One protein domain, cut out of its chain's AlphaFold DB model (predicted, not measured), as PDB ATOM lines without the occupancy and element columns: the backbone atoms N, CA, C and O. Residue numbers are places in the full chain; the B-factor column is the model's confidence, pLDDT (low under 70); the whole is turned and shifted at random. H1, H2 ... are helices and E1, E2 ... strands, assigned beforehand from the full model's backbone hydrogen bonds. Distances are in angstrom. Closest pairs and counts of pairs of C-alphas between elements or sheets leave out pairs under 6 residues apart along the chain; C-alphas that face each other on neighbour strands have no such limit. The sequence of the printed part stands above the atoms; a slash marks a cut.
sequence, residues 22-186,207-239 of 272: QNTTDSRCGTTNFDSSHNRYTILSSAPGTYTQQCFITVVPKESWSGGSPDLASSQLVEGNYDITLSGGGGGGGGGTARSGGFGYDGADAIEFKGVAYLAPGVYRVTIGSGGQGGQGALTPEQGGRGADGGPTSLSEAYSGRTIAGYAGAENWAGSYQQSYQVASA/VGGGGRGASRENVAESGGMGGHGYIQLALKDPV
ATOM      1  N   GLN A  22     -28.439 -15.298  -9.660       42.22
ATOM      2  CA  GLN A  22     -29.253 -14.260 -10.256       42.22
ATOM      3  C   GLN A  22     -28.292 -13.123 -10.617       42.22
ATOM      4  O   GLN A  22     -27.785 -12.435  -9.739       42.22
ATOM      5  N   ASN A  23     -28.020 -12.976 -11.917       45.06
ATOM      6  CA  ASN A  23     -27.175 -11.938 -12.508       45.06
ATOM      7  C   ASN A  23     -25.640 -12.127 -12.367       45.06
ATOM      8  O   ASN A  23     -24.944 -11.219 -11.926       45.06
ATOM      9  N   THR A  24     -25.091 -13.283 -12.773       45.59
ATOM     10  CA  THR A  24     -23.628 -13.506 -12.961       45.59
ATOM     11  C   THR A  24     -23.106 -13.188 -14.361       45.59
ATOM     12  O   THR A  24     -22.021 -13.625 -14.740       45.59
ATOM     13  N   THR A  25     -23.880 -12.492 -15.187       49.56
ATOM     14  CA  THR A  25     -23.542 -12.330 -16.607       49.56
ATOM     15  C   THR A  25     -22.520 -11.244 -16.901       49.56
ATOM     16  O   THR A  25     -22.025 -11.225 -18.028       49.56
ATOM     17  N   ASP A  26     -22.162 -10.374 -15.946       61.81
ATOM     18  CA  ASP A  26     -21.103  -9.401 -16.218       61.81
ATOM     19  C   ASP A  26     -19.716  -9.917 -15.824       61.81
ATOM     20  O   ASP A  26     -19.359 -10.066 -14.653       61.81
ATOM     21  N   SER A  27     -18.911 -10.146 -16.857       69.12
ATOM     22  CA  SER A  27     -17.492 -10.462 -16.746       69.12
ATOM     23  C   SER A  27     -16.658  -9.349 -16.097       69.12
ATOM     24  O   SER A  27     -15.527  -9.628 -15.700       69.12
ATOM     25  N   ARG A  28     -17.162  -8.103 -16.006       80.69
ATOM     26  CA  ARG A  28     -16.394  -6.933 -15.541       80.69
ATOM     27  C   ARG A  28     -17.227  -5.957 -14.705       80.69
ATOM     28  O   ARG A  28     -18.094  -5.264 -15.215       80.69
ATOM     29  N   CYS A  29     -16.906  -5.814 -13.418       85.56
ATOM     30  CA  CYS A  29     -17.608  -4.874 -12.524       85.56
ATOM     31  C   CYS A  29     -17.592  -3.409 -12.990       85.56
ATOM     32  O   CYS A  29     -18.521  -2.648 -12.732       85.56
ATOM     33  N   GLY A  30     -16.529  -3.025 -13.683       84.75
ATOM     34  CA  GLY A  30     -16.252  -1.690 -14.192       84.75
ATOM     35  C   GLY A  30     -17.276  -1.156 -15.189       84.75
ATOM     36  O   GLY A  30     -17.448   0.052 -15.291       84.75
ATOM     37  N   THR A  31     -17.974  -2.035 -15.912       84.12
ATOM     38  CA  THR A  31     -18.925  -1.630 -16.956       84.12
ATOM     39  C   THR A  31     -20.354  -1.492 -16.455       84.12
ATOM     40  O   THR A  31     -21.059  -0.583 -16.884       84.12
ATOM     41  N   THR A  32     -20.800  -2.368 -15.556       84.00
ATOM     42  CA  THR A  32     -22.196  -2.373 -15.075       84.00
ATOM     43  C   THR A  32     -22.381  -1.791 -13.688       84.00
ATOM     44  O   THR A  32     -23.483  -1.358 -13.360       84.00
ATOM     45  N   ASN A  33     -21.332  -1.796 -12.870       90.06
ATOM     46  CA  ASN A  33     -21.447  -1.566 -11.439       90.06
ATOM     47  C   ASN A  33     -20.435  -0.545 -10.915       90.06
ATOM     48  O   ASN A  33     -20.238  -0.474  -9.712       90.06
ATOM     49  N   PHE A  34     -19.763   0.241 -11.763       93.12
ATOM     50  CA  PHE A  34     -18.783   1.226 -11.301       93.12
ATOM     51  C   PHE A  34     -19.326   2.651 -11.314       93.12
ATOM     52  O   PHE A  34     -19.597   3.233 -12.361       93.12
ATOM     53  N   ASP A  35     -19.425   3.228 -10.124       92.31
ATOM     54  CA  ASP A  35     -19.776   4.622  -9.913       92.31
ATOM     55  C   ASP A  35     -18.501   5.472  -9.907       92.31
ATOM     56  O   ASP A  35     -17.799   5.574  -8.896       92.31
ATOM     57  N   SER A  36     -18.200   6.087 -11.052       90.62
ATOM     58  CA  SER A  36     -17.013   6.929 -11.227       90.62
ATOM     59  C   SER A  36     -17.039   8.198 -10.376       90.62
ATOM     60  O   SER A  36     -15.979   8.703 -10.014       90.62
ATOM     61  N   SER A  37     -18.225   8.692 -10.004       90.00
ATOM     62  CA  SER A  37     -18.353   9.895  -9.176       90.00
ATOM     63  C   SER A  37     -17.924   9.658  -7.726       90.00
ATOM     64  O   SER A  37     -17.457  10.581  -7.061       90.00
ATOM     65  N   HIS A  38     -17.999   8.406  -7.267       88.69
ATOM     66  CA  HIS A  38     -17.613   8.003  -5.915       88.69
ATOM     67  C   HIS A  38     -16.463   6.985  -5.875       88.69
ATOM     68  O   HIS A  38     -16.086   6.538  -4.793       88.69
ATOM     69  N   ASN A  39     -15.906   6.623  -7.034       92.31
ATOM     70  CA  ASN A  39     -14.814   5.665  -7.197       92.31
ATOM     71  C   ASN A  39     -15.047   4.332  -6.455       92.31
ATOM     72  O   ASN A  39     -14.217   3.888  -5.660       92.31
ATOM     73  N   ARG A  40     -16.203   3.701  -6.683       94.19
ATOM     74  CA  ARG A  40     -16.602   2.456  -6.003       94.19
ATOM     75  C   ARG A  40     -17.475   1.583  -6.892       94.19
ATOM     76  O   ARG A  40     -18.139   2.085  -7.796       94.19
ATOM     77  N   TYR A  41     -17.535   0.294  -6.581       94.38
ATOM     78  CA  TYR A  41     -18.540  -0.585  -7.154       94.38
ATOM     79  C   TYR A  41     -19.842  -0.514  -6.351       94.38
ATOM     80  O   TYR A  41     -19.824  -0.658  -5.131       94.38
ATOM     81  N   THR A  42     -20.966  -0.294  -7.021       93.50
ATOM     82  CA  THR A  42     -22.327  -0.294  -6.469       93.50
ATOM     83  C   THR A  42     -23.319  -0.673  -7.573       93.50
ATOM     84  O   THR A  42     -22.981  -0.628  -8.754       93.50
ATOM     85  N   ILE A  43     -24.548  -1.042  -7.214       90.12
ATOM     86  CA  ILE A  43     -25.579  -1.338  -8.213       90.12
ATOM     87  C   ILE A  43     -26.034  -0.024  -8.849       90.12
ATOM     88  O   ILE A  43     -26.675   0.797  -8.198       90.12
ATOM     89  N   LEU A  44     -25.723   0.161 -10.134       87.44
ATOM     90  CA  LEU A  44     -26.184   1.319 -10.914       87.44
ATOM     91  C   LEU A  44     -27.566   1.093 -11.532       87.44
ATOM     92  O   LEU A  44     -28.322   2.034 -11.760       87.44
ATOM     93  N   SER A  45     -27.885  -0.166 -11.828       81.81
ATOM     94  CA  SER A  45     -29.162  -0.575 -12.402       81.81
ATOM     95  C   SER A  45     -29.545  -1.945 -11.855       81.81
ATOM     96  O   SER A  45     -28.938  -2.964 -12.191       81.81
ATOM     97  N   SER A  46     -30.540  -1.981 -10.969       70.25
ATOM     98  CA  SER A  46     -31.041  -3.228 -10.396       70.25
ATOM     99  C   SER A  46     -32.023  -3.911 -11.346       70.25
ATOM    100  O   SER A  46     -33.066  -3.338 -11.666       70.25
ATOM    101  N   ALA A  47     -31.759  -5.161 -11.734       70.00
ATOM    102  CA  ALA A  47     -32.803  -5.986 -12.331       70.00
ATOM    103  C   ALA A  47     -33.910  -6.249 -11.280       70.00
ATOM    104  O   ALA A  47     -33.587  -6.532 -10.118       70.00
ATOM    105  N   PRO A  48     -35.202  -6.157 -11.643       64.94
ATOM    106  CA  PRO A  48     -36.297  -6.386 -10.705       64.94
ATOM    107  C   PRO A  48     -36.172  -7.736  -9.989       64.94
ATOM    108  O   PRO A  48     -35.929  -8.761 -10.622       64.94
ATOM    109  N   GLY A  49     -36.341  -7.734  -8.665       68.19
ATOM    110  CA  GLY A  49     -36.294  -8.953  -7.849       68.19
ATOM    111  C   GLY A  49     -34.898  -9.544  -7.626       68.19
ATOM    112  O   GLY A  49     -34.805 -10.647  -7.099       68.19
ATOM    113  N   THR A  50     -33.823  -8.841  -8.004       76.56
ATOM    114  CA  THR A  50     -32.453  -9.256  -7.661       76.56
ATOM    115  C   THR A  50     -32.059  -8.744  -6.278       76.56
ATOM    116  O   THR A  50     -32.113  -7.545  -6.022       76.56
ATOM    117  N   TYR A  51     -31.662  -9.658  -5.389       82.44
ATOM    118  CA  TYR A  51     -31.209  -9.316  -4.031       82.44
ATOM    119  C   TYR A  51     -29.717  -8.984  -3.957       82.44
ATOM    120  O   TYR A  51     -29.251  -8.329  -3.026       82.44
ATOM    121  N   THR A  52     -28.960  -9.457  -4.941       87.31
ATOM    122  CA  THR A  52     -27.534  -9.184  -5.100       87.31
ATOM    123  C   THR A  52     -27.197  -9.115  -6.580       87.31
ATOM    124  O   THR A  52     -27.837  -9.793  -7.384       87.31
ATOM    125  N   GLN A  53     -26.162  -8.361  -6.934       89.56
ATOM    126  CA  GLN A  53     -25.517  -8.440  -8.243       89.56
ATOM    127  C   GLN A  53     -24.085  -8.920  -8.091       89.56
ATOM    128  O   GLN A  53     -23.398  -8.539  -7.143       89.56
ATOM    129  N   GLN A  54     -23.650  -9.772  -9.015       90.56
ATOM    130  CA  GLN A  54     -22.320 -10.362  -8.990       90.56
ATOM    131  C   GLN A  54     -21.566  -9.983 -10.257       90.56
ATOM    132  O   GLN A  54     -22.104 -10.037 -11.360       90.56
ATOM    133  N   CYS A  55     -20.304  -9.623 -10.091       91.75
ATOM    134  CA  CYS A  55     -19.399  -9.322 -11.190       91.75
ATOM    135  C   CYS A  55     -17.973  -9.714 -10.800       91.75
ATOM    136  O   CYS A  55     -17.700 -10.071  -9.648       91.75
ATOM    137  N   PHE A  56     -17.054  -9.661 -11.762       93.19
ATOM    138  CA  PHE A  56     -15.674 -10.078 -11.548       93.19
ATOM    139  C   PHE A  56     -14.681  -8.931 -11.732       93.19
ATOM    140  O   PHE A  56     -14.877  -8.028 -12.552       93.19
ATOM    141  N   ILE A  57     -13.599  -9.004 -10.961       94.56
ATOM    142  CA  ILE A  57     -12.383  -8.210 -11.134       94.56
ATOM    143  C   ILE A  57     -11.184  -9.151 -11.236       94.56
ATOM    144  O   ILE A  57     -11.162 -10.222 -10.624       94.56
ATOM    145  N   THR A  58     -10.171  -8.741 -11.986       94.56
ATOM    146  CA  THR A  58      -8.939  -9.511 -12.170       94.56
ATOM    147  C   THR A  58      -7.783  -8.769 -11.532       94.56
ATOM    148  O   THR A  58      -7.521  -7.621 -11.874       94.56
ATOM    149  N   VAL A  59      -7.062  -9.433 -10.639       95.00
ATOM    150  CA  VAL A  59      -5.811  -8.939 -10.068       95.00
ATOM    151  C   VAL A  59      -4.660  -9.553 -10.854       95.00
ATOM    152  O   VAL A  59      -4.580 -10.777 -10.975       95.00
ATOM    153  N   VAL A  60      -3.786  -8.720 -11.408       94.56
ATOM    154  CA  VAL A  60      -2.613  -9.170 -12.168       94.56
ATOM    155  C   VAL A  60      -1.336  -9.100 -11.325       94.56
ATOM    156  O   VAL A  60      -1.247  -8.237 -10.446       94.56
ATOM    157  N   PRO A  61      -0.340  -9.969 -11.590       93.75
ATOM    158  CA  PRO A  61       0.958  -9.908 -10.922       93.75
ATOM    159  C   PRO A  61       1.611  -8.539 -11.061       93.75
ATOM    160  O   PRO A  61       1.531  -7.910 -12.127       93.75
ATOM    161  N   LYS A  62       2.294  -8.098 -10.004       89.56
ATOM    162  CA  LYS A  62       2.923  -6.773  -9.943       89.56
ATOM    163  C   LYS A  62       3.932  -6.540 -11.074       89.56
ATOM    164  O   LYS A  62       4.038  -5.425 -11.576       89.56
ATOM    165  N   GLU A  63       4.620  -7.586 -11.520       87.31
ATOM    166  CA  GLU A  63       5.634  -7.550 -12.584       87.31
ATOM    167  C   GLU A  63       5.026  -7.342 -13.976       87.31
ATOM    168  O   GLU A  63       5.701  -6.870 -14.889       87.31
ATOM    169  N   SER A  64       3.752  -7.701 -14.142       87.50
ATOM    170  CA  SER A  64       3.012  -7.540 -15.399       87.50
ATOM    171  C   SER A  64       2.308  -6.186 -15.516       87.50
ATOM    172  O   SER A  64       1.730  -5.878 -16.559       87.50
ATOM    173  N   TRP A  65       2.344  -5.372 -14.456       89.44
ATOM    174  CA  TRP A  65       1.662  -4.088 -14.422       89.44
ATOM    175  C   TRP A  65       2.425  -3.040 -15.234       89.44
ATOM    176  O   TRP A  65       3.596  -2.761 -14.981       89.44
ATOM    177  N   SER A  66       1.745  -2.403 -16.187       80.88
ATOM    178  CA  SER A  66       2.331  -1.365 -17.047       80.88
ATOM    179  C   SER A  66       2.581  -0.031 -16.332       80.88
ATOM    180  O   SER A  66       3.018   0.930 -16.963       80.88
ATOM    181  N   GLY A  67       2.313   0.040 -15.028       78.31
ATOM    182  CA  GLY A  67       2.480   1.227 -14.200       78.31
ATOM    183  C   GLY A  67       1.215   2.077 -14.071       78.31
ATOM    184  O   GLY A  67       0.254   1.914 -14.817       78.31
ATOM    185  N   GLY A  68       1.227   2.998 -13.104       81.25
ATOM    186  CA  GLY A  68       0.092   3.880 -12.797       81.25
ATOM    187  C   GLY A  68      -0.873   3.292 -11.763       81.25
ATOM    188  O   GLY A  68      -0.821   2.103 -11.452       81.25
ATOM    189  N   SER A  69      -1.709   4.143 -11.163       81.44
ATOM    190  CA  SER A  69      -2.700   3.679 -10.186       81.44
ATOM    191  C   SER A  69      -3.720   2.772 -10.879       81.44
ATOM    192  O   SER A  69      -4.160   3.121 -11.976       81.44
ATOM    193  N   PRO A  70      -4.130   1.651 -10.262       85.69
ATOM    194  CA  PRO A  70      -5.237   0.850 -10.764       85.69
ATOM    195  C   PRO A  70      -6.495   1.694 -10.951       85.69
ATOM    196  O   PRO A  70      -6.839   2.500 -10.084       85.69
ATOM    197  N   ASP A  71      -7.171   1.484 -12.076       87.50
ATOM    198  CA  ASP A  71      -8.467   2.082 -12.375       87.50
ATOM    199  C   ASP A  71      -9.562   1.034 -12.172       87.50
ATOM    200  O   ASP A  71      -9.624   0.029 -12.889       87.50
ATOM    201  N   LEU A  72     -10.450   1.276 -11.209       88.69
ATOM    202  CA  LEU A  72     -11.570   0.387 -10.915       88.69
ATOM    203  C   LEU A  72     -12.531   0.242 -12.105       88.69
ATOM    204  O   LEU A  72     -13.120  -0.831 -12.271       88.69
ATOM    205  N   ALA A  73     -12.638   1.240 -12.987       90.06
ATOM    206  CA  ALA A  73     -13.457   1.143 -14.197       90.06
ATOM    207  C   ALA A  73     -12.957   0.051 -15.160       90.06
ATOM    208  O   ALA A  73     -13.735  -0.531 -15.915       90.06
ATOM    209  N   SER A  74     -11.666  -0.292 -15.113       90.44
ATOM    210  CA  SER A  74     -11.096  -1.353 -15.950       90.44
ATOM    211  C   SER A  74     -11.457  -2.767 -15.470       90.44
ATOM    212  O   SER A  74     -11.320  -3.731 -16.225       90.44
ATOM    213  N   SER A  75     -11.939  -2.909 -14.226       91.94
ATOM    214  CA  SER A  75     -12.055  -4.193 -13.500       91.94
ATOM    215  C   SER A  75     -10.739  -4.958 -13.377       91.94
ATOM    216  O   SER A  75     -10.743  -6.157 -13.094       91.94
ATOM    217  N   GLN A  76      -9.615  -4.286 -13.613       92.69
ATOM    218  CA  GLN A  76      -8.288  -4.845 -13.485       92.69
ATOM    219  C   GLN A  76      -7.541  -4.103 -12.383       92.69
ATOM    220  O   GLN A  76      -7.438  -2.879 -12.372       92.69
ATOM    221  N   LEU A  77      -7.026  -4.878 -11.444       93.62
ATOM    222  CA  LEU A  77      -6.255  -4.419 -10.308       93.62
ATOM    223  C   LEU A  77      -4.855  -5.007 -10.374       93.62
ATOM    224  O   LEU A  77      -4.625  -6.023 -11.027       93.62
ATOM    225  N   VAL A  78      -3.923  -4.388  -9.663       94.81
ATOM    226  CA  VAL A  78      -2.581  -4.942  -9.479       94.81
ATOM    227  C   VAL A  78      -2.482  -5.651  -8.140       94.81
ATOM    228  O   VAL A  78      -3.140  -5.265  -7.177       94.81
ATOM    229  N   GLU A  79      -1.670  -6.689  -8.065       94.44
ATOM    230  CA  GLU A  79      -1.318  -7.338  -6.810       94.44
ATOM    231  C   GLU A  79      -0.819  -6.332  -5.756       94.44
ATOM    232  O   GLU A  79       0.016  -5.468  -6.048       94.44
ATOM    233  N   GLY A  80      -1.316  -6.458  -4.521       94.06
ATOM    234  CA  GLY A  80      -0.893  -5.612  -3.404       94.06
ATOM    235  C   GLY A  80      -1.896  -5.536  -2.257       94.06
ATOM    236  O   GLY A  80      -2.930  -6.204  -2.255       94.06
ATOM    237  N   ASN A  81      -1.584  -4.709  -1.262       94.75
ATOM    238  CA  ASN A  81      -2.478  -4.378  -0.157       94.75
ATOM    239  C   ASN A  81      -3.486  -3.309  -0.575       94.75
ATOM    240  O   ASN A  81      -3.107  -2.241  -1.061       94.75
ATOM    241  N   TYR A  82      -4.762  -3.572  -0.314       94.56
ATOM    242  CA  TYR A  82      -5.856  -2.647  -0.574       94.56
ATOM    243  C   TYR A  82      -6.525  -2.236   0.728       94.56
ATOM    244  O   TYR A  82      -6.863  -3.094   1.545       94.56
ATOM    245  N   ASP A  83      -6.763  -0.936   0.887       94.50
ATOM    246  CA  ASP A  83      -7.772  -0.447   1.814       94.50
ATOM    247  C   ASP A  83      -9.145  -0.752   1.194       94.50
ATOM    248  O   ASP A  83      -9.480  -0.297   0.095       94.50
ATOM    249  N   ILE A  84      -9.918  -1.576   1.893       93.25
ATOM    250  CA  ILE A  84     -11.240  -2.035   1.483       93.25
ATOM    251  C   ILE A  84     -12.268  -1.371   2.378       93.25
ATOM    252  O   ILE A  84     -12.265  -1.554   3.598       93.25
ATOM    253  N   THR A  85     -13.174  -0.634   1.752       92.44
ATOM    254  CA  THR A  85     -14.329  -0.039   2.416       92.44
ATOM    255  C   THR A  85     -15.586  -0.550   1.737       92.44
ATOM    256  O   THR A  85     -15.719  -0.409   0.527       92.44
ATOM    257  N   LEU A  86     -16.498  -1.176   2.473       91.12
ATOM    258  CA  LEU A  86     -17.719  -1.731   1.888       91.12
ATOM    259  C   LEU A  86     -18.911  -1.611   2.825       91.12
ATOM    260  O   LEU A  86     -18.757  -1.562   4.040       91.12
ATOM    261  N   SER A  87     -20.105  -1.648   2.249       88.62
ATOM    262  CA  SER A  87     -21.372  -1.686   2.973       88.62
ATOM    263  C   SER A  87     -22.325  -2.677   2.317       88.62
ATOM    264  O   SER A  87     -22.341  -2.823   1.092       88.62
ATOM    265  N   GLY A  88     -23.150  -3.339   3.132       86.50
ATOM    266  CA  GLY A  88     -24.337  -4.044   2.642       86.50
ATOM    267  C   GLY A  88     -25.367  -3.066   2.068       86.50
ATOM    268  O   GLY A  88     -25.218  -1.850   2.203       86.50
ATOM    269  N   GLY A  89     -26.410  -3.591   1.435       84.25
ATOM    270  CA  GLY A  89     -27.604  -2.814   1.131       84.25
ATOM    271  C   GLY A  89     -28.366  -2.476   2.410       84.25
ATOM    272  O   GLY A  89     -28.490  -3.316   3.305       84.25
ATOM    273  N   GLY A  90     -28.863  -1.245   2.505       80.06
ATOM    274  CA  GLY A  90     -29.706  -0.800   3.615       80.06
ATOM    275  C   GLY A  90     -31.087  -1.452   3.562       80.06
ATOM    276  O   GLY A  90     -31.562  -1.833   2.493       80.06
ATOM    277  N   GLY A  91     -31.751  -1.584   4.707       77.12
ATOM    278  CA  GLY A  91     -33.136  -2.044   4.789       77.12
ATOM    279  C   GLY A  91     -34.122  -1.018   4.223       77.12
ATOM    280  O   GLY A  91     -33.884   0.191   4.256       77.12
ATOM    281  N   GLY A  92     -35.251  -1.496   3.707       73.25
ATOM    282  CA  GLY A  92     -36.365  -0.644   3.305       73.25
ATOM    283  C   GLY A  92     -37.208  -0.219   4.506       73.25
ATOM    284  O   GLY A  92     -37.370  -0.976   5.467       73.25
ATOM    285  N   GLY A  93     -37.763   0.989   4.450       69.94
ATOM    286  CA  GLY A  93     -38.684   1.482   5.473       69.94
ATOM    287  C   GLY A  93     -40.026   0.747   5.445       69.94
ATOM    288  O   GLY A  93     -40.423   0.202   4.420       69.94
ATOM    289  N   GLY A  94     -40.749   0.717   6.561       70.62
ATOM    290  CA  GLY A  94     -42.134   0.249   6.633       70.62
ATOM    291  C   GLY A  94     -43.115   1.221   5.972       70.62
ATOM    292  O   GLY A  94     -42.887   2.428   5.953       70.62
ATOM    293  N   GLY A  95     -44.215   0.693   5.437       67.69
ATOM    294  CA  GLY A  95     -45.308   1.496   4.887       67.69
ATOM    295  C   GLY A  95     -46.205   2.086   5.977       67.69
ATOM    296  O   GLY A  95     -46.332   1.517   7.063       67.69
ATOM    297  N   GLY A  96     -46.835   3.222   5.678       68.19
ATOM    298  CA  GLY A  96     -47.756   3.938   6.569       68.19
ATOM    299  C   GLY A  96     -49.236   3.714   6.234       68.19
ATOM    300  O   GLY A  96     -49.587   3.129   5.203       68.19
ATOM    301  N   THR A  97     -50.124   4.206   7.103       67.00
ATOM    302  CA  THR A  97     -51.587   4.181   6.907       67.00
ATOM    303  C   THR A  97     -52.166   5.592   6.904       67.00
ATOM    304  O   THR A  97     -51.643   6.500   7.542       67.00
ATOM    305  N   ALA A  98     -53.279   5.770   6.187       58.53
ATOM    306  CA  ALA A  98     -53.955   7.060   6.043       58.53
ATOM    307  C   ALA A  98     -54.726   7.496   7.304       58.53
ATOM    308  O   ALA A  98     -55.006   8.678   7.480       58.53
ATOM    309  N   ARG A  99     -55.123   6.560   8.176       52.16
ATOM    310  CA  ARG A  99     -56.009   6.852   9.310       52.16
ATOM    311  C   ARG A  99     -55.196   7.007  10.591       52.16
ATOM    312  O   ARG A  99     -54.690   6.032  11.131       52.16
ATOM    313  N   SER A 100     -55.096   8.259  11.043       44.91
ATOM    314  CA  SER A 100     -54.548   8.696  12.335       44.91
ATOM    315  C   SER A 100     -53.143   8.174  12.667       44.91
ATOM    316  O   SER A 100     -52.988   7.248  13.455       44.91
ATOM    317  N   GLY A 101     -52.114   8.823  12.113       45.12
ATOM    318  CA  GLY A 101     -50.756   8.773  12.669       45.12
ATOM    319  C   GLY A 101     -50.053   7.416  12.607       45.12
ATOM    320  O   GLY A 101     -49.262   7.110  13.496       45.12
ATOM    321  N   GLY A 102     -50.336   6.595  11.592       43.12
ATOM    322  CA  GLY A 102     -49.638   5.326  11.394       43.12
ATOM    323  C   GLY A 102     -48.127   5.538  11.264       43.12
ATOM    324  O   GLY A 102     -47.662   6.178  10.322       43.12
ATOM    325  N   PHE A 103     -47.359   5.000  12.212       48.53
ATOM    326  CA  PHE A 103     -45.902   5.105  12.219       48.53
ATOM    327  C   PHE A 103     -45.310   4.226  11.109       48.53
ATOM    328  O   PHE A 103     -45.319   2.998  11.209       48.53
ATOM    329  N   GLY A 104     -44.801   4.856  10.048       49.16
ATOM    330  CA  GLY A 104     -43.841   4.214   9.152       49.16
ATOM    331  C   GLY A 104     -42.546   3.945   9.920       49.16
ATOM    332  O   GLY A 104     -42.132   4.759  10.744       49.16
ATOM    333  N   TYR A 105     -41.934   2.786   9.697       54.12
ATOM    334  CA  TYR A 105     -40.657   2.440  10.323       54.12
ATOM    335  C   TYR A 105     -39.520   2.835   9.389       54.12
ATOM    336  O   TYR A 105     -39.611   2.573   8.192       54.12
ATOM    337  N   ASP A 106     -38.445   3.414   9.906       56.59
ATOM    338  CA  ASP A 106     -37.263   3.653   9.084       56.59
ATOM    339  C   ASP A 106     -36.565   2.327   8.761       56.59
ATOM    340  O   ASP A 106     -36.504   1.402   9.582       56.59
ATOM    341  N   GLY A 107     -36.067   2.228   7.530       53.06
ATOM    342  CA  GLY A 107     -35.203   1.127   7.130       53.06
ATOM    343  C   GLY A 107     -33.887   1.164   7.908       53.06
ATOM    344  O   GLY A 107     -33.426   2.227   8.314       53.06
ATOM    345  N   ALA A 108     -33.270   0.007   8.133       59.31
ATOM    346  CA  ALA A 108     -31.985  -0.050   8.821       59.31
ATOM    347  C   ALA A 108     -30.842   0.428   7.915       59.31
ATOM    348  O   ALA A 108     -30.731  -0.029   6.777       59.31
ATOM    349  N   ASP A 109     -29.962   1.284   8.429       59.69
ATOM    350  CA  ASP A 109     -28.739   1.661   7.720       59.69
ATOM    351  C   ASP A 109     -27.760   0.488   7.683       59.69
ATOM    352  O   ASP A 109     -27.557  -0.206   8.683       59.69
ATOM    353  N   ALA A 110     -27.111   0.278   6.543       66.06
ATOM    354  CA  ALA A 110     -26.078  -0.737   6.446       66.06
ATOM    355  C   ALA A 110     -24.791  -0.304   7.171       66.06
ATOM    356  O   ALA A 110     -24.324   0.829   7.042       66.06
ATOM    357  N   ILE A 111     -24.211  -1.223   7.952       69.06
ATOM    358  CA  ILE A 111     -22.965  -0.976   8.682       69.06
ATOM    359  C   ILE A 111     -21.791  -1.102   7.711       69.06
ATOM    360  O   ILE A 111     -21.616  -2.128   7.044       69.06
ATOM    361  N   GLU A 112     -20.975  -0.053   7.673       77.56
ATOM    362  CA  GLU A 112     -19.762   0.006   6.871       77.56
ATOM    363  C   GLU A 112     -18.645  -0.839   7.507       77.56
ATOM    364  O   GLU A 112     -18.300  -0.687   8.681       77.56
ATOM    365  N   PHE A 113     -18.046  -1.715   6.708       79.38
ATOM    366  CA  PHE A 113     -16.806  -2.413   7.015       79.38
ATOM    367  C   PHE A 113     -15.622  -1.644   6.424       79.38
ATOM    368  O   PHE A 113     -15.645  -1.258   5.254       79.38
ATOM    369  N   LYS A 114     -14.560  -1.488   7.219       88.38
ATOM    370  CA  LYS A 114     -13.259  -0.962   6.788       88.38
ATOM    371  C   LYS A 114     -12.169  -1.933   7.193       88.38
ATOM    372  O   LYS A 114     -12.104  -2.339   8.351       88.38
ATOM    373  N   GLY A 115     -11.299  -2.280   6.258       86.81
ATOM    374  CA  GLY A 115     -10.195  -3.191   6.511       86.81
ATOM    375  C   GLY A 115      -9.104  -3.076   5.464       86.81
ATOM    376  O   GLY A 115      -9.240  -2.350   4.484       86.81
ATOM    377  N   VAL A 116      -8.021  -3.812   5.680       91.06
ATOM    378  CA  VAL A 116      -6.926  -3.934   4.719       91.06
ATOM    379  C   VAL A 116      -6.769  -5.401   4.379       91.06
ATOM    380  O   VAL A 116      -6.713  -6.231   5.286       91.06
ATOM    381  N   ALA A 117      -6.690  -5.721   3.093       93.31
ATOM    382  CA  ALA A 117      -6.393  -7.074   2.651       93.31
ATOM    383  C   ALA A 117      -5.397  -7.055   1.497       93.31
ATOM    384  O   ALA A 117      -5.447  -6.194   0.620       93.31
ATOM    385  N   TYR A 118      -4.503  -8.036   1.503       94.38
ATOM    386  CA  TYR A 118      -3.634  -8.301   0.374       94.38
ATOM    387  C   TYR A 118      -4.393  -9.109  -0.681       94.38
ATOM    388  O   TYR A 118      -4.960 -10.163  -0.378       94.38
ATOM    389  N   LEU A 119      -4.401  -8.606  -1.913       95.44
ATOM    390  CA  LEU A 119      -4.983  -9.265  -3.073       95.44
ATOM    391  C   LEU A 119      -3.860  -9.871  -3.918       95.44
ATOM    392  O   LEU A 119      -3.091  -9.154  -4.555       95.44
ATOM    393  N   ALA A 120      -3.790 -11.201  -3.917       95.12
ATOM    394  CA  ALA A 120      -2.902 -11.970  -4.781       95.12
ATOM    395  C   ALA A 120      -3.425 -11.997  -6.232       95.12
ATOM    396  O   ALA A 120      -4.622 -11.775  -6.448       95.12
ATOM    397  N   PRO A 121      -2.588 -12.329  -7.229       95.75
ATOM    398  CA  PRO A 121      -3.043 -12.484  -8.606       95.75
ATOM    399  C   PRO A 121      -4.158 -13.529  -8.734       95.75
ATOM    400  O   PRO A 121      -4.070 -14.620  -8.172       95.75
ATOM    401  N   GLY A 122      -5.204 -13.203  -9.489       94.69
ATOM    402  CA  GLY A 122      -6.359 -14.081  -9.660       94.69
ATOM    403  C   GLY A 122      -7.640 -13.344 -10.027       94.69
ATOM    404  O   GLY A 122      -7.651 -12.133 -10.235       94.69
ATOM    405  N   VAL A 123      -8.739 -14.093 -10.105       94.81
ATOM    406  CA  VAL A 123     -10.077 -13.544 -10.358       94.81
ATOM    407  C   VAL A 123     -10.850 -13.506  -9.047       94.81
ATOM    408  O   VAL A 123     -10.942 -14.507  -8.332       94.81
ATOM    409  N   TYR A 124     -11.429 -12.351  -8.752       94.81
ATOM    410  CA  TYR A 124     -12.236 -12.116  -7.567       94.81
ATOM    411  C   TYR A 124     -13.663 -11.811  -7.982       94.81
ATOM    412  O   TYR A 124     -13.912 -11.124  -8.972       94.81
ATOM    413  N   ARG A 125     -14.603 -12.334  -7.207       94.81
ATOM    414  CA  ARG A 125     -16.024 -12.063  -7.333       94.81
ATOM    415  C   ARG A 125     -16.403 -10.962  -6.356       94.81
ATOM    416  O   ARG A 125     -16.227 -11.105  -5.142       94.81
ATOM    417  N   VAL A 126     -16.959  -9.896  -6.904       94.25
ATOM    418  CA  VAL A 126     -17.598  -8.820  -6.160       94.25
ATOM    419  C   VAL A 126     -19.090  -9.116  -6.122       94.25
ATOM    420  O   VAL A 126     -19.724  -9.241  -7.168       94.25
ATOM    421  N   THR A 127     -19.642  -9.239  -4.920       92.88
ATOM    422  CA  THR A 127     -21.083  -9.378  -4.697       92.88
ATOM    423  C   THR A 127     -21.585  -8.101  -4.058       92.88
ATOM    424  O   THR A 127     -21.103  -7.727  -2.994       92.88
ATOM    425  N   ILE A 128     -22.549  -7.437  -4.685       91.62
ATOM    426  CA  ILE A 128     -23.117  -6.177  -4.210       91.62
ATOM    427  C   ILE A 128     -24.558  -6.429  -3.797       91.62
ATOM    428  O   ILE A 128     -25.362  -6.903  -4.599       91.62
ATOM    429  N   GLY A 129     -24.883  -6.112  -2.547       89.62
ATOM    430  CA  GLY A 129     -26.231  -6.250  -2.020       89.62
ATOM    431  C   GLY A 129     -27.188  -5.193  -2.564       89.62
ATOM    432  O   GLY A 129     -26.851  -4.009  -2.617       89.62
ATOM    433  N   SER A 130     -28.400  -5.593  -2.943       87.38
ATOM    434  CA  SER A 130     -29.459  -4.639  -3.273       87.38
ATOM    435  C   SER A 130     -29.975  -3.941  -2.017       87.38
ATOM    436  O   SER A 130     -29.922  -4.500  -0.923       87.38
ATOM    437  N   GLY A 131     -30.544  -2.746  -2.166       82.94
ATOM    438  CA  GLY A 131     -31.340  -2.154  -1.101       82.94
ATOM    439  C   GLY A 131     -32.582  -2.991  -0.801       82.94
ATOM    440  O   GLY A 131     -33.116  -3.683  -1.676       82.94
ATOM    441  N   GLY A 132     -33.030  -2.942   0.446       80.56
ATOM    442  CA  GLY A 132     -34.246  -3.585   0.910       80.56
ATOM    443  C   GLY A 132     -35.486  -2.881   0.365       80.56
ATOM    444  O   GLY A 132     -35.532  -1.654   0.255       80.56
ATOM    445  N   GLN A 133     -36.506  -3.659   0.004       79.62
ATOM    446  CA  GLN A 133     -37.766  -3.115  -0.502       79.62
ATOM    447  C   GLN A 133     -38.527  -2.369   0.594       79.62
ATOM    448  O   GLN A 133     -38.606  -2.829   1.730       79.62
ATOM    449  N   GLY A 134     -39.137  -1.242   0.239       74.44
ATOM    450  CA  GLY A 134     -40.062  -0.550   1.126       74.44
ATOM    451  C   GLY A 134     -41.329  -1.366   1.395       74.44
ATOM    452  O   GLY A 134     -41.801  -2.122   0.545       74.44
ATOM    453  N   GLY A 135     -41.889  -1.214   2.588       75.69
ATOM    454  CA  GLY A 135     -43.123  -1.865   3.000       75.69
ATOM    455  C   GLY A 135     -44.342  -1.291   2.283       75.69
ATOM    456  O   GLY A 135     -44.386  -0.111   1.942       75.69
ATOM    457  N   GLN A 136     -45.357  -2.123   2.058       74.75
ATOM    458  CA  GLN A 136     -46.589  -1.696   1.387       74.75
ATOM    459  C   GLN A 136     -47.384  -0.699   2.243       74.75
ATOM    460  O   GLN A 136     -47.567  -0.913   3.439       74.75
ATOM    461  N   GLY A 137     -47.891   0.376   1.640       72.12
ATOM    462  CA  GLY A 137     -48.850   1.259   2.308       72.12
ATOM    463  C   GLY A 137     -50.210   0.572   2.444       72.12
ATOM    464  O   GLY A 137     -50.629  -0.118   1.518       72.12
ATOM    465  N   ALA A 138     -50.886   0.756   3.582       73.56
ATOM    466  CA  ALA A 138     -52.227   0.215   3.850       73.56
ATOM    467  C   ALA A 138     -52.440  -1.255   3.422       73.56
ATOM    468  O   ALA A 138     -53.392  -1.569   2.705       73.56
ATOM    469  N   LEU A 139     -51.582  -2.168   3.903       70.94
ATOM    470  CA  LEU A 139     -51.859  -3.615   3.847       70.94
ATOM    471  C   LEU A 139     -53.259  -3.929   4.393       70.94
ATOM    472  O   LEU A 139     -53.965  -4.790   3.873       70.94
ATOM    473  N   THR A 140     -53.642  -3.215   5.448       69.25
ATOM    474  CA  THR A 140     -55.011  -3.118   5.951       69.25
ATOM    475  C   THR A 140     -55.335  -1.643   6.219       69.25
ATOM    476  O   THR A 140     -54.416  -0.812   6.242       69.25
ATOM    477  N   PRO A 141     -56.610  -1.276   6.437       64.62
ATOM    478  CA  PRO A 141     -56.969   0.104   6.764       64.62
ATOM    479  C   PRO A 141     -56.248   0.649   8.015       64.62
ATOM    480  O   PRO A 141     -56.050   1.860   8.118       64.62
ATOM    481  N   GLU A 142     -55.819  -0.232   8.926       64.12
ATOM    482  CA  GLU A 142     -55.149   0.091  10.190       64.12
ATOM    483  C   GLU A 142     -53.641  -0.220  10.209       64.12
ATOM    484  O   GLU A 142     -52.944   0.242  11.114       64.12
ATOM    485  N   GLN A 143     -53.100  -0.963   9.233       66.44
ATOM    486  CA  GLN A 143     -51.700  -1.410   9.253       66.44
ATOM    487  C   GLN A 143     -50.984  -1.280   7.899       66.44
ATOM    488  O   GLN A 143     -51.491  -1.699   6.858       66.44
ATOM    489  N   GLY A 144     -49.753  -0.759   7.928       70.88
ATOM    490  CA  GLY A 144     -48.806  -0.803   6.814       70.88
ATOM    491  C   GLY A 144     -47.877  -2.023   6.875       70.88
ATOM    492  O   GLY A 144     -47.706  -2.667   7.911       70.88
ATOM    493  N   GLY A 145     -47.291  -2.373   5.736       70.62
ATOM    494  CA  GLY A 145     -46.370  -3.492   5.588       70.62
ATOM    495  C   GLY A 145     -44.973  -3.214   6.099       70.62
ATOM    496  O   GLY A 145     -44.495  -2.081   6.091       70.62
ATOM    497  N   ARG A 146     -44.296  -4.282   6.521       73.31
ATOM    498  CA  ARG A 146     -42.873  -4.236   6.857       73.31
ATOM    499  C   ARG A 146     -42.059  -4.089   5.567       73.31
ATOM    500  O   ARG A 146     -42.384  -4.734   4.573       73.31
ATOM    501  N   GLY A 147     -41.011  -3.269   5.608       73.31
ATOM    502  CA  GLY A 147     -39.963  -3.308   4.593       73.31
ATOM    503  C   GLY A 147     -39.166  -4.613   4.650       73.31
ATOM    504  O   GLY A 147     -39.227  -5.367   5.627       73.31
ATOM    505  N   ALA A 148     -38.438  -4.891   3.579       77.31
ATOM    506  CA  ALA A 148     -37.479  -5.978   3.504       77.31
ATOM    507  C   ALA A 148     -36.078  -5.470   3.849       77.31
ATOM    508  O   ALA A 148     -35.758  -4.298   3.653       77.31
ATOM    509  N   ASP A 149     -35.235  -6.372   4.331       77.81
ATOM    510  CA  ASP A 149     -33.838  -6.059   4.605       77.81
ATOM    511  C   ASP A 149     -33.033  -6.056   3.292       77.81
ATOM    512  O   ASP A 149     -33.423  -6.685   2.302       77.81
ATOM    513  N   GLY A 150     -31.933  -5.302   3.267       81.38
ATOM    514  CA  GLY A 150     -31.041  -5.248   2.111       81.38
ATOM    515  C   GLY A 150     -30.151  -6.486   1.986       81.38
ATOM    516  O   GLY A 150     -30.002  -7.283   2.914       81.38
ATOM    517  N   GLY A 151     -29.562  -6.661   0.806       84.88
ATOM    518  CA  GLY A 151     -28.624  -7.738   0.528       84.88
ATOM    519  C   GLY A 151     -27.238  -7.496   1.143       84.88
ATOM    520  O   GLY A 151     -26.803  -6.352   1.274       84.88
ATOM    521  N   PRO A 152     -26.497  -8.551   1.503       87.88
ATOM    522  CA  PRO A 152     -25.102  -8.447   1.912       87.88
ATOM    523  C   PRO A 152     -24.171  -8.120   0.729       87.88
ATOM    524  O   PRO A 152     -24.429  -8.506  -0.408       87.88
ATOM    525  N   THR A 153     -23.047  -7.459   1.021       90.38
ATOM    526  CA  THR A 153     -21.967  -7.155   0.059       90.38
ATOM    527  C   THR A 153     -20.672  -7.869   0.452       90.38
ATOM    528  O   THR A 153     -20.296  -7.887   1.627       90.38
ATOM    529  N   SER A 154     -19.951  -8.440  -0.509       92.25
ATOM    530  CA  SER A 154     -18.684  -9.123  -0.245       92.25
ATOM    531  C   SER A 154     -17.689  -9.026  -1.397       92.25
ATOM    532  O   SER A 154     -18.047  -8.856  -2.564       92.25
ATOM    533  N   LEU A 155     -16.415  -9.186  -1.046       94.75
ATOM    534  CA  LEU A 155     -15.334  -9.518  -1.963       94.75
ATOM    535  C   LEU A 155     -14.868 -10.936  -1.649       94.75
ATOM    536  O   LEU A 155     -14.515 -11.236  -0.506       94.75
ATOM    537  N   SER A 156     -14.844 -11.803  -2.654       93.94
ATOM    538  CA  SER A 156     -14.445 -13.204  -2.508       93.94
ATOM    539  C   SER A 156     -13.550 -13.651  -3.655       93.94
ATOM    540  O   SER A 156     -13.601 -13.096  -4.750       93.94
ATOM    541  N   GLU A 157     -12.725 -14.663  -3.427       92.31
ATOM    542  CA  GLU A 157     -12.039 -15.362  -4.515       92.31
ATOM    543  C   GLU A 157     -13.068 -16.080  -5.399       92.31
ATOM    544  O   GLU A 157     -13.915 -16.822  -4.896       92.31
ATOM    545  N   ALA A 158     -12.990 -15.897  -6.720       89.94
ATOM    546  CA  ALA A 158     -14.009 -16.421  -7.631       89.94
ATOM    547  C   ALA A 158     -14.068 -17.958  -7.645       89.94
ATOM    548  O   ALA A 158     -15.152 -18.527  -7.759       89.94
ATOM    549  N   TYR A 159     -12.914 -18.624  -7.516       86.81
ATOM    550  CA  TYR A 159     -12.816 -20.085  -7.601       86.81
ATOM    551  C   TYR A 159     -13.054 -20.796  -6.269       86.81
ATOM    552  O   TYR A 159     -13.734 -21.817  -6.238       86.81
ATOM    553  N   SER A 160     -12.485 -20.288  -5.173       88.19
ATOM    554  CA  SER A 160     -12.600 -20.933  -3.859       88.19
ATOM    555  C   SER A 160     -13.863 -20.515  -3.101       88.19
ATOM    556  O   SER A 160     -14.252 -21.185  -2.148       88.19
ATOM    557  N   GLY A 161     -14.479 -19.387  -3.479       85.75
ATOM    558  CA  GLY A 161     -15.563 -18.763  -2.723       85.75
ATOM    559  C   GLY A 161     -15.114 -18.159  -1.388       85.75
ATOM    560  O   GLY A 161     -15.943 -17.642  -0.641       85.75
ATOM    561  N   ARG A 162     -13.812 -18.188  -1.067       90.00
ATOM    562  CA  ARG A 162     -13.286 -17.647   0.186       90.00
ATOM    563  C   ARG A 162     -13.537 -16.146   0.249       90.00
ATOM    564  O   ARG A 162     -13.062 -15.393  -0.601       90.00
ATOM    565  N   THR A 163     -14.266 -15.706   1.269       90.62
ATOM    566  CA  THR A 163     -14.507 -14.283   1.521       90.62
ATOM    567  C   THR A 163     -13.227 -13.608   2.000       90.62
ATOM    568  O   THR A 163     -12.599 -14.052   2.959       90.62
ATOM    569  N   ILE A 164     -12.849 -12.532   1.316       91.94
ATOM    570  CA  ILE A 164     -11.698 -11.682   1.634       91.94
ATOM    571  C   ILE A 164     -12.140 -10.494   2.486       91.94
ATOM    572  O   ILE A 164     -11.465 -10.133   3.446       91.94
ATOM    573  N   ALA A 165     -13.287  -9.903   2.147       90.12
ATOM    574  CA  ALA A 165     -13.871  -8.797   2.888       90.12
ATOM    575  C   ALA A 165     -15.402  -8.819   2.804       90.12
ATOM    576  O   ALA A 165     -15.978  -9.230   1.793       90.12
ATOM    577  N   GLY A 166     -16.049  -8.329   3.859       88.38
ATOM    578  CA  GLY A 166     -17.502  -8.196   3.943       88.38
ATOM    579  C   GLY A 166     -18.205  -9.442   4.466       88.38
ATOM    580  O   GLY A 166     -17.667 -10.173   5.295       88.38
ATOM    581  N   TYR A 167     -19.445  -9.644   4.025       85.19
ATOM    582  CA  TYR A 167     -20.336 -10.656   4.589       85.19
ATOM    583  C   TYR A 167     -20.116 -12.019   3.915       85.19
ATOM    584  O   TYR A 167     -20.291 -12.166   2.704       85.19
ATOM    585  N   ALA A 168     -19.732 -13.027   4.696       84.69
ATOM    586  CA  ALA A 168     -19.389 -14.346   4.170       84.69
ATOM    587  C   ALA A 168     -20.612 -15.103   3.647       84.69
ATOM    588  O   ALA A 168     -21.512 -15.374   4.428       84.69
ATOM    589  N   GLY A 169     -20.614 -15.476   2.362       81.56
ATOM    590  CA  GLY A 169     -21.722 -16.166   1.692       81.56
ATOM    591  C   GLY A 169     -22.776 -15.234   1.075       81.56
ATOM    592  O   GLY A 169     -23.860 -15.686   0.698       81.56
ATOM    593  N   ALA A 170     -22.456 -13.940   0.934       84.31
ATOM    594  CA  ALA A 170     -23.323 -12.950   0.296       84.31
ATOM    595  C   ALA A 170     -23.824 -13.373  -1.095       84.31
ATOM    596  O   ALA A 170     -24.947 -13.056  -1.470       84.31
ATOM    597  N   GLU A 171     -23.025 -14.133  -1.840       84.25
ATOM    598  CA  GLU A 171     -23.352 -14.659  -3.166       84.25
ATOM    599  C   GLU A 171     -24.549 -15.625  -3.184       84.25
ATOM    600  O   GLU A 171     -25.128 -15.862  -4.243       84.25
ATOM    601  N   ASN A 172     -24.915 -16.180  -2.025       83.69
ATOM    602  CA  ASN A 172     -26.027 -17.116  -1.864       83.69
ATOM    603  C   ASN A 172     -27.259 -16.445  -1.236       83.69
ATOM    604  O   ASN A 172     -28.226 -17.125  -0.887       83.69
ATOM    605  N   TRP A 173     -27.228 -15.124  -1.041       81.12
ATOM    606  CA  TRP A 173     -28.337 -14.411  -0.427       81.12
ATOM    607  C   TRP A 173     -29.565 -14.398  -1.342       81.12
ATOM    608  O   TRP A 173     -29.562 -13.810  -2.420       81.12
ATOM    609  N   ALA A 174     -30.645 -15.015  -0.867       77.44
ATOM    610  CA  ALA A 174     -31.905 -15.153  -1.595       77.44
ATOM    611  C   ALA A 174     -33.045 -14.295  -1.009       77.44
ATOM    612  O   ALA A 174     -34.218 -14.605  -1.209       77.44
ATOM    613  N   GLY A 175     -32.724 -13.252  -0.233       67.69
ATOM    614  CA  GLY A 175     -33.725 -12.325   0.313       67.69
ATOM    615  C   GLY A 175     -34.501 -12.822   1.537       67.69
ATOM    616  O   GLY A 175     -35.444 -12.164   1.969       67.69
ATOM    617  N   SER A 176     -34.127 -13.964   2.123       59.50
ATOM    618  CA  SER A 176     -34.723 -14.470   3.364       59.50
ATOM    619  C   SER A 176     -33.644 -14.895   4.360       59.50
ATOM    620  O   SER A 176     -32.648 -15.516   3.989       59.50
ATOM    621  N   TYR A 177     -33.842 -14.575   5.645       55.09
ATOM    622  CA  TYR A 177     -32.980 -15.062   6.725       55.09
ATOM    623  C   TYR A 177     -33.213 -16.556   6.923       55.09
ATOM    624  O   TYR A 177     -34.007 -16.954   7.772       55.09
ATOM    625  N   GLN A 178     -32.528 -17.400   6.157       37.84
ATOM    626  CA  GLN A 178     -32.379 -18.796   6.561       37.84
ATOM    627  C   GLN A 178     -31.206 -18.985   7.527       37.84
ATOM    628  O   GLN A 178     -31.282 -19.870   8.375       37.84
ATOM    629  N   GLN A 179     -30.165 -18.139   7.488       35.09
ATOM    630  CA  GLN A 179     -29.007 -18.225   8.392       35.09
ATOM    631  C   GLN A 179     -28.362 -16.843   8.624       35.09
ATOM    632  O   GLN A 179     -28.092 -16.135   7.670       35.09
ATOM    633  N   SER A 180     -28.180 -16.458   9.892       37.88
ATOM    634  CA  SER A 180     -27.174 -15.556  10.508       37.88
ATOM    635  C   SER A 180     -26.389 -14.477   9.716       37.88
ATOM    636  O   SER A 180     -25.276 -14.149  10.126       37.88
ATOM    637  N   TYR A 181     -26.899 -13.865   8.648       43.50
ATOM    638  CA  TYR A 181     -26.286 -12.645   8.104       43.50
ATOM    639  C   TYR A 181     -26.706 -11.455   8.964       43.50
ATOM    640  O   TYR A 181     -27.871 -11.076   8.950       43.50
ATOM    641  N   GLN A 182     -25.779 -10.835   9.701       43.50
ATOM    642  CA  GLN A 182     -26.017  -9.500  10.263       43.50
ATOM    643  C   GLN A 182     -25.911  -8.446   9.152       43.50
ATOM    644  O   GLN A 182     -25.056  -7.572   9.189       43.50
ATOM    645  N   VAL A 183     -26.772  -8.531   8.141       43.69
ATOM    646  CA  VAL A 183     -27.185  -7.329   7.414       43.69
ATOM    647  C   VAL A 183     -28.081  -6.563   8.370       43.69
ATOM    648  O   VAL A 183     -28.882  -7.176   9.078       43.69
ATOM    649  N   ALA A 184     -27.858  -5.258   8.507       44.84
ATOM    650  CA  ALA A 184     -28.536  -4.461   9.515       44.84
ATOM    651  C   ALA A 184     -30.052  -4.703   9.439       44.84
ATOM    652  O   ALA A 184     -30.704  -4.347   8.463       44.84
ATOM    653  N   SER A 185     -30.595  -5.359  10.463       36.75
ATOM    654  CA  SER A 185     -32.027  -5.442  10.698       36.75
ATOM    655  C   SER A 185     -32.312  -4.500  11.846       36.75
ATOM    656  O   SER A 185     -31.774  -4.643  12.947       36.75
ATOM    657  N   ALA A 186     -33.147  -3.499  11.594       36.47
ATOM    658  CA  ALA A 186     -33.681  -2.695  12.669       36.47
ATOM    659  C   ALA A 186     -34.595  -3.620  13.473       36.47
ATOM    660  O   ALA A 186     -35.686  -4.004  13.039       36.47
ATOM    661  N   VAL A 207     -24.783   6.863   1.386       37.16
ATOM    662  CA  VAL A 207     -24.499   5.755   0.452       37.16
ATOM    663  C   VAL A 207     -25.107   4.404   0.854       37.16
ATOM    664  O   VAL A 207     -24.923   3.396   0.189       37.16
ATOM    665  N   GLY A 208     -25.872   4.340   1.932       36.16
ATOM    666  CA  GLY A 208     -26.513   3.085   2.353       36.16
ATOM    667  C   GLY A 208     -27.779   3.319   3.155       36.16
ATOM    668  O   GLY A 208     -28.196   2.434   3.899       36.16
ATOM    669  N   GLY A 209     -28.334   4.529   3.034       32.34
ATOM    670  CA  GLY A 209     -29.375   5.045   3.906       32.34
ATOM    671  C   GLY A 209     -30.632   4.192   3.867       32.34
ATOM    672  O   GLY A 209     -31.136   3.847   2.793       32.34
ATOM    673  N   GLY A 210     -31.138   3.867   5.051       40.81
ATOM    674  CA  GLY A 210     -32.475   3.339   5.234       40.81
ATOM    675  C   GLY A 210     -33.517   4.275   4.625       40.81
ATOM    676  O   GLY A 210     -33.424   5.503   4.716       40.81
ATOM    677  N   GLY A 211     -34.518   3.694   3.964       41.44
ATOM    678  CA  GLY A 211     -35.599   4.467   3.362       41.44
ATOM    679  C   GLY A 211     -36.405   5.204   4.435       41.44
ATOM    680  O   GLY A 211     -37.009   4.559   5.290       41.44
ATOM    681  N   ARG A 212     -36.441   6.541   4.374       42.97
ATOM    682  CA  ARG A 212     -37.286   7.376   5.246       42.97
ATOM    683  C   ARG A 212     -38.708   7.426   4.694       42.97
ATOM    684  O   ARG A 212     -38.916   7.918   3.586       42.97
ATOM    685  N   GLY A 213     -39.682   6.932   5.454       43.53
ATOM    686  CA  GLY A 213     -41.108   7.094   5.155       43.53
ATOM    687  C   GLY A 213     -41.682   8.275   5.937       43.53
ATOM    688  O   GLY A 213     -41.785   8.202   7.156       43.53
ATOM    689  N   ALA A 214     -42.054   9.365   5.264       44.59
ATOM    690  CA  ALA A 214     -42.664  10.530   5.906       44.59
ATOM    691  C   ALA A 214     -44.175  10.549   5.650       44.59
ATOM    692  O   ALA A 214     -44.607  11.128   4.660       44.59
ATOM    693  N   SER A 215     -44.960   9.965   6.563       45.91
ATOM    694  CA  SER A 215     -46.426   9.940   6.463       45.91
ATOM    695  C   SER A 215     -46.996  11.360   6.385       45.91
ATOM    696  O   SER A 215     -46.908  12.133   7.343       45.91
ATOM    697  N   ARG A 216     -47.590  11.712   5.240       49.69
ATOM    698  CA  ARG A 216     -48.477  12.877   5.126       49.69
ATOM    699  C   ARG A 216     -49.894  12.481   5.545       49.69
ATOM    700  O   ARG A 216     -50.365  11.389   5.232       49.69
ATOM    701  N   GLU A 217     -50.572  13.374   6.267       55.06
ATOM    702  CA  GLU A 217     -51.919  13.133   6.792       55.06
ATOM    703  C   GLU A 217     -52.883  12.654   5.688       55.06
ATOM    704  O   GLU A 217     -53.050  13.310   4.659       55.06
ATOM    705  N   ASN A 218     -53.562  11.529   5.939       58.47
ATOM    706  CA  ASN A 218     -54.660  10.972   5.138       58.47
ATOM    707  C   ASN A 218     -54.313  10.239   3.828       58.47
ATOM    708  O   ASN A 218     -55.236   9.909   3.079       58.47
ATOM    709  N   VAL A 219     -53.048   9.886   3.568       66.19
ATOM    710  CA  VAL A 219     -52.679   9.033   2.417       66.19
ATOM    711  C   VAL A 219     -51.869   7.818   2.871       66.19
ATOM    712  O   VAL A 219     -50.984   7.917   3.715       66.19
ATOM    713  N   ALA A 220     -52.205   6.640   2.340       71.00
ATOM    714  CA  ALA A 220     -51.407   5.435   2.538       71.00
ATOM    715  C   ALA A 220     -50.142   5.527   1.682       71.00
ATOM    716  O   ALA A 220     -50.233   5.720   0.471       71.00
ATOM    717  N   GLU A 221     -48.976   5.362   2.297       72.38
ATOM    718  CA  GLU A 221     -47.689   5.524   1.622       72.38
ATOM    719  C   GLU A 221     -46.845   4.259   1.765       72.38
ATOM    720  O   GLU A 221     -46.760   3.661   2.841       72.38
ATOM    721  N   SER A 222     -46.224   3.839   0.665       76.25
ATOM    722  CA  SER A 222     -45.191   2.809   0.697       76.25
ATOM    723  C   SER A 222     -43.938   3.337   1.387       76.25
ATOM    724  O   SER A 222     -43.562   4.492   1.189       76.25
ATOM    725  N   GLY A 223     -43.256   2.478   2.140       70.56
ATOM    726  CA  GLY A 223     -41.953   2.802   2.703       70.56
ATOM    727  C   GLY A 223     -40.911   3.059   1.611       70.56
ATOM    728  O   GLY A 223     -41.039   2.582   0.480       70.56
ATOM    729  N   GLY A 224     -39.869   3.817   1.945       72.62
ATOM    730  CA  GLY A 224     -38.746   4.038   1.037       72.62
ATOM    731  C   GLY A 224     -37.934   2.759   0.819       72.62
ATOM    732  O   GLY A 224     -37.787   1.946   1.733       72.62
ATOM    733  N   MET A 225     -37.379   2.592  -0.381       75.81
ATOM    734  CA  MET A 225     -36.358   1.573  -0.634       75.81
ATOM    735  C   MET A 225     -35.053   1.966   0.075       75.81
ATOM    736  O   MET A 225     -34.725   3.151   0.135       75.81
ATOM    737  N   GLY A 226     -34.325   0.988   0.617       77.19
ATOM    738  CA  GLY A 226     -32.985   1.212   1.164       77.19
ATOM    739  C   GLY A 226     -31.939   1.437   0.067       77.19
ATOM    740  O   GLY A 226     -32.145   1.063  -1.088       77.19
ATOM    741  N   GLY A 227     -30.801   2.036   0.420       84.75
ATOM    742  CA  GLY A 227     -29.670   2.193  -0.500       84.75
ATOM    743  C   GLY A 227     -29.013   0.860  -0.881       84.75
ATOM    744  O   GLY A 227     -29.002  -0.089  -0.095       84.75
ATOM    745  N   HIS A 228     -28.443   0.782  -2.085       88.19
ATOM    746  CA  HIS A 228     -27.610  -0.352  -2.490       88.19
ATOM    747  C   HIS A 228     -26.318  -0.412  -1.675       88.19
ATOM    748  O   HIS A 228     -25.804   0.605  -1.217       88.19
ATOM    749  N   GLY A 229     -25.769  -1.614  -1.537       89.81
ATOM    750  CA  GLY A 229     -24.429  -1.780  -1.010       89.81
ATOM    751  C   GLY A 229     -23.372  -1.211  -1.951       89.81
ATOM    752  O   GLY A 229     -23.624  -0.893  -3.120       89.81
ATOM    753  N   TYR A 230     -22.155  -1.116  -1.439       92.88
ATOM    754  CA  TYR A 230     -21.008  -0.711  -2.236       92.88
ATOM    755  C   TYR A 230     -19.723  -1.355  -1.743       92.88
ATOM    756  O   TYR A 230     -19.633  -1.799  -0.599       92.88
ATOM    757  N   ILE A 231     -18.710  -1.349  -2.602       94.50
ATOM    758  CA  ILE A 231     -17.334  -1.676  -2.254       94.50
ATOM    759  C   ILE A 231     -16.373  -0.726  -2.963       94.50
ATOM    760  O   ILE A 231     -16.434  -0.519  -4.171       94.50
ATOM    761  N   GLN A 232     -15.463  -0.154  -2.196       94.88
ATOM    762  CA  GLN A 232     -14.385   0.701  -2.645       94.88
ATOM    763  C   GLN A 232     -13.059   0.014  -2.334       94.88
ATOM    764  O   GLN A 232     -12.863  -0.519  -1.239       94.88
ATOM    765  N   LEU A 233     -12.158   0.034  -3.313       94.75
ATOM    766  CA  LEU A 233     -10.834  -0.567  -3.228       94.75
ATOM    767  C   LEU A 233      -9.806   0.512  -3.559       94.75
ATOM    768  O   LEU A 233      -9.831   1.076  -4.650       94.75
ATOM    769  N   ALA A 234      -8.907   0.795  -2.625       93.75
ATOM    770  CA  ALA A 234      -7.812   1.731  -2.835       93.75
ATOM    771  C   ALA A 234      -6.482   1.012  -2.613       93.75
ATOM    772  O   ALA A 234      -6.262   0.439  -1.547       93.75
ATOM    773  N   LEU A 235      -5.604   1.021  -3.620       93.31
ATOM    774  CA  LEU A 235      -4.266   0.453  -3.479       93.31
ATOM    775  C   LEU A 235      -3.495   1.263  -2.429       93.31
ATOM    776  O   LEU A 235      -3.319   2.471  -2.574       93.31
ATOM    777  N   LYS A 236      -3.045   0.584  -1.376       90.56
ATOM    778  CA  LYS A 236      -2.268   1.179  -0.285       90.56
ATOM    779  C   LYS A 236      -0.772   1.150  -0.564       90.56
ATOM    780  O   LYS A 236      -0.033   2.034  -0.129       90.56
ATOM    781  N   ASP A 237      -0.327   0.112  -1.258       82.88
ATOM    782  CA  ASP A 237       1.071  -0.037  -1.629       82.88
ATOM    783  C   ASP A 237       1.487   1.059  -2.623       82.88
ATOM    784  O   ASP A 237       0.660   1.548  -3.401       82.88
ATOM    785  N   PRO A 238       2.776   1.443  -2.645       76.69
ATOM    786  CA  PRO A 238       3.275   2.333  -3.677       76.69
ATOM    787  C   PRO A 238       2.964   1.743  -5.050       76.69
ATOM    788  O   PRO A 238       3.250   0.570  -5.320       76.69
ATOM    789  N   VAL A 239       2.381   2.587  -5.902       72.12
ATOM    790  CA  VAL A 239       2.013   2.247  -7.272       72.12
ATOM    791  C   VAL A 239       3.212   1.583  -7.957       72.12
ATOM    792  O   VAL A 239       4.277   2.206  -8.034       72.12
TER     793      VAL A 239
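This is residues 22 to 186 and 207 to 239 of the 272 residues of an uncharacterized protein of Betaproteobacteria bacterium (UniProt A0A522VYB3). With little regular structure, 57 of 198 printed residues in named elements, a sandwich of two strongly twisted sheets sits at one end, and residues 88 to 111, 130 to 153 and 207 to 229 reach out from it as a long arm. Along the chain come H1, then E1 to E9, mostly strand; the sheets run E3 E2 E6 E7 E8, mixed, and E1 E9 E4 E5, antiparallel. It is compact, radius of gyration of the C-alphas 18.7 A, spanning 67 by 33 by 27 A.

E2, residues 52 to 60, is antiparallel to E6, residues 122 to 129, with N 55 and O 126 at 3.0 A. E4, residues 80 to 87, and E5, residues 112 to 119, form a hairpin, with N 84 and O 115 at 2.8 A. The sheets' facing parts are 10.2 A apart, centre to centre.

H1, residues 29 to 32, begins at C-alpha (-17.608, -4.874, -12.524), too short for an O i to N i+4 pair. E1 is residues 40 to 42, E3 76 to 78, E7 154 to 157, E8 163 to 166. E2 is 25.9 A long, E6 22.7 A. E9, residues 230 to 235, ends at (-4.266, 0.453, -3.479).

Residues 187 to 206 are cut out, a 17.5 A gap. Links E2 to E3, E4 to E5 and E6 to E7 are long. Under pLDDT 70 are 55 residues, among them 95 to 111.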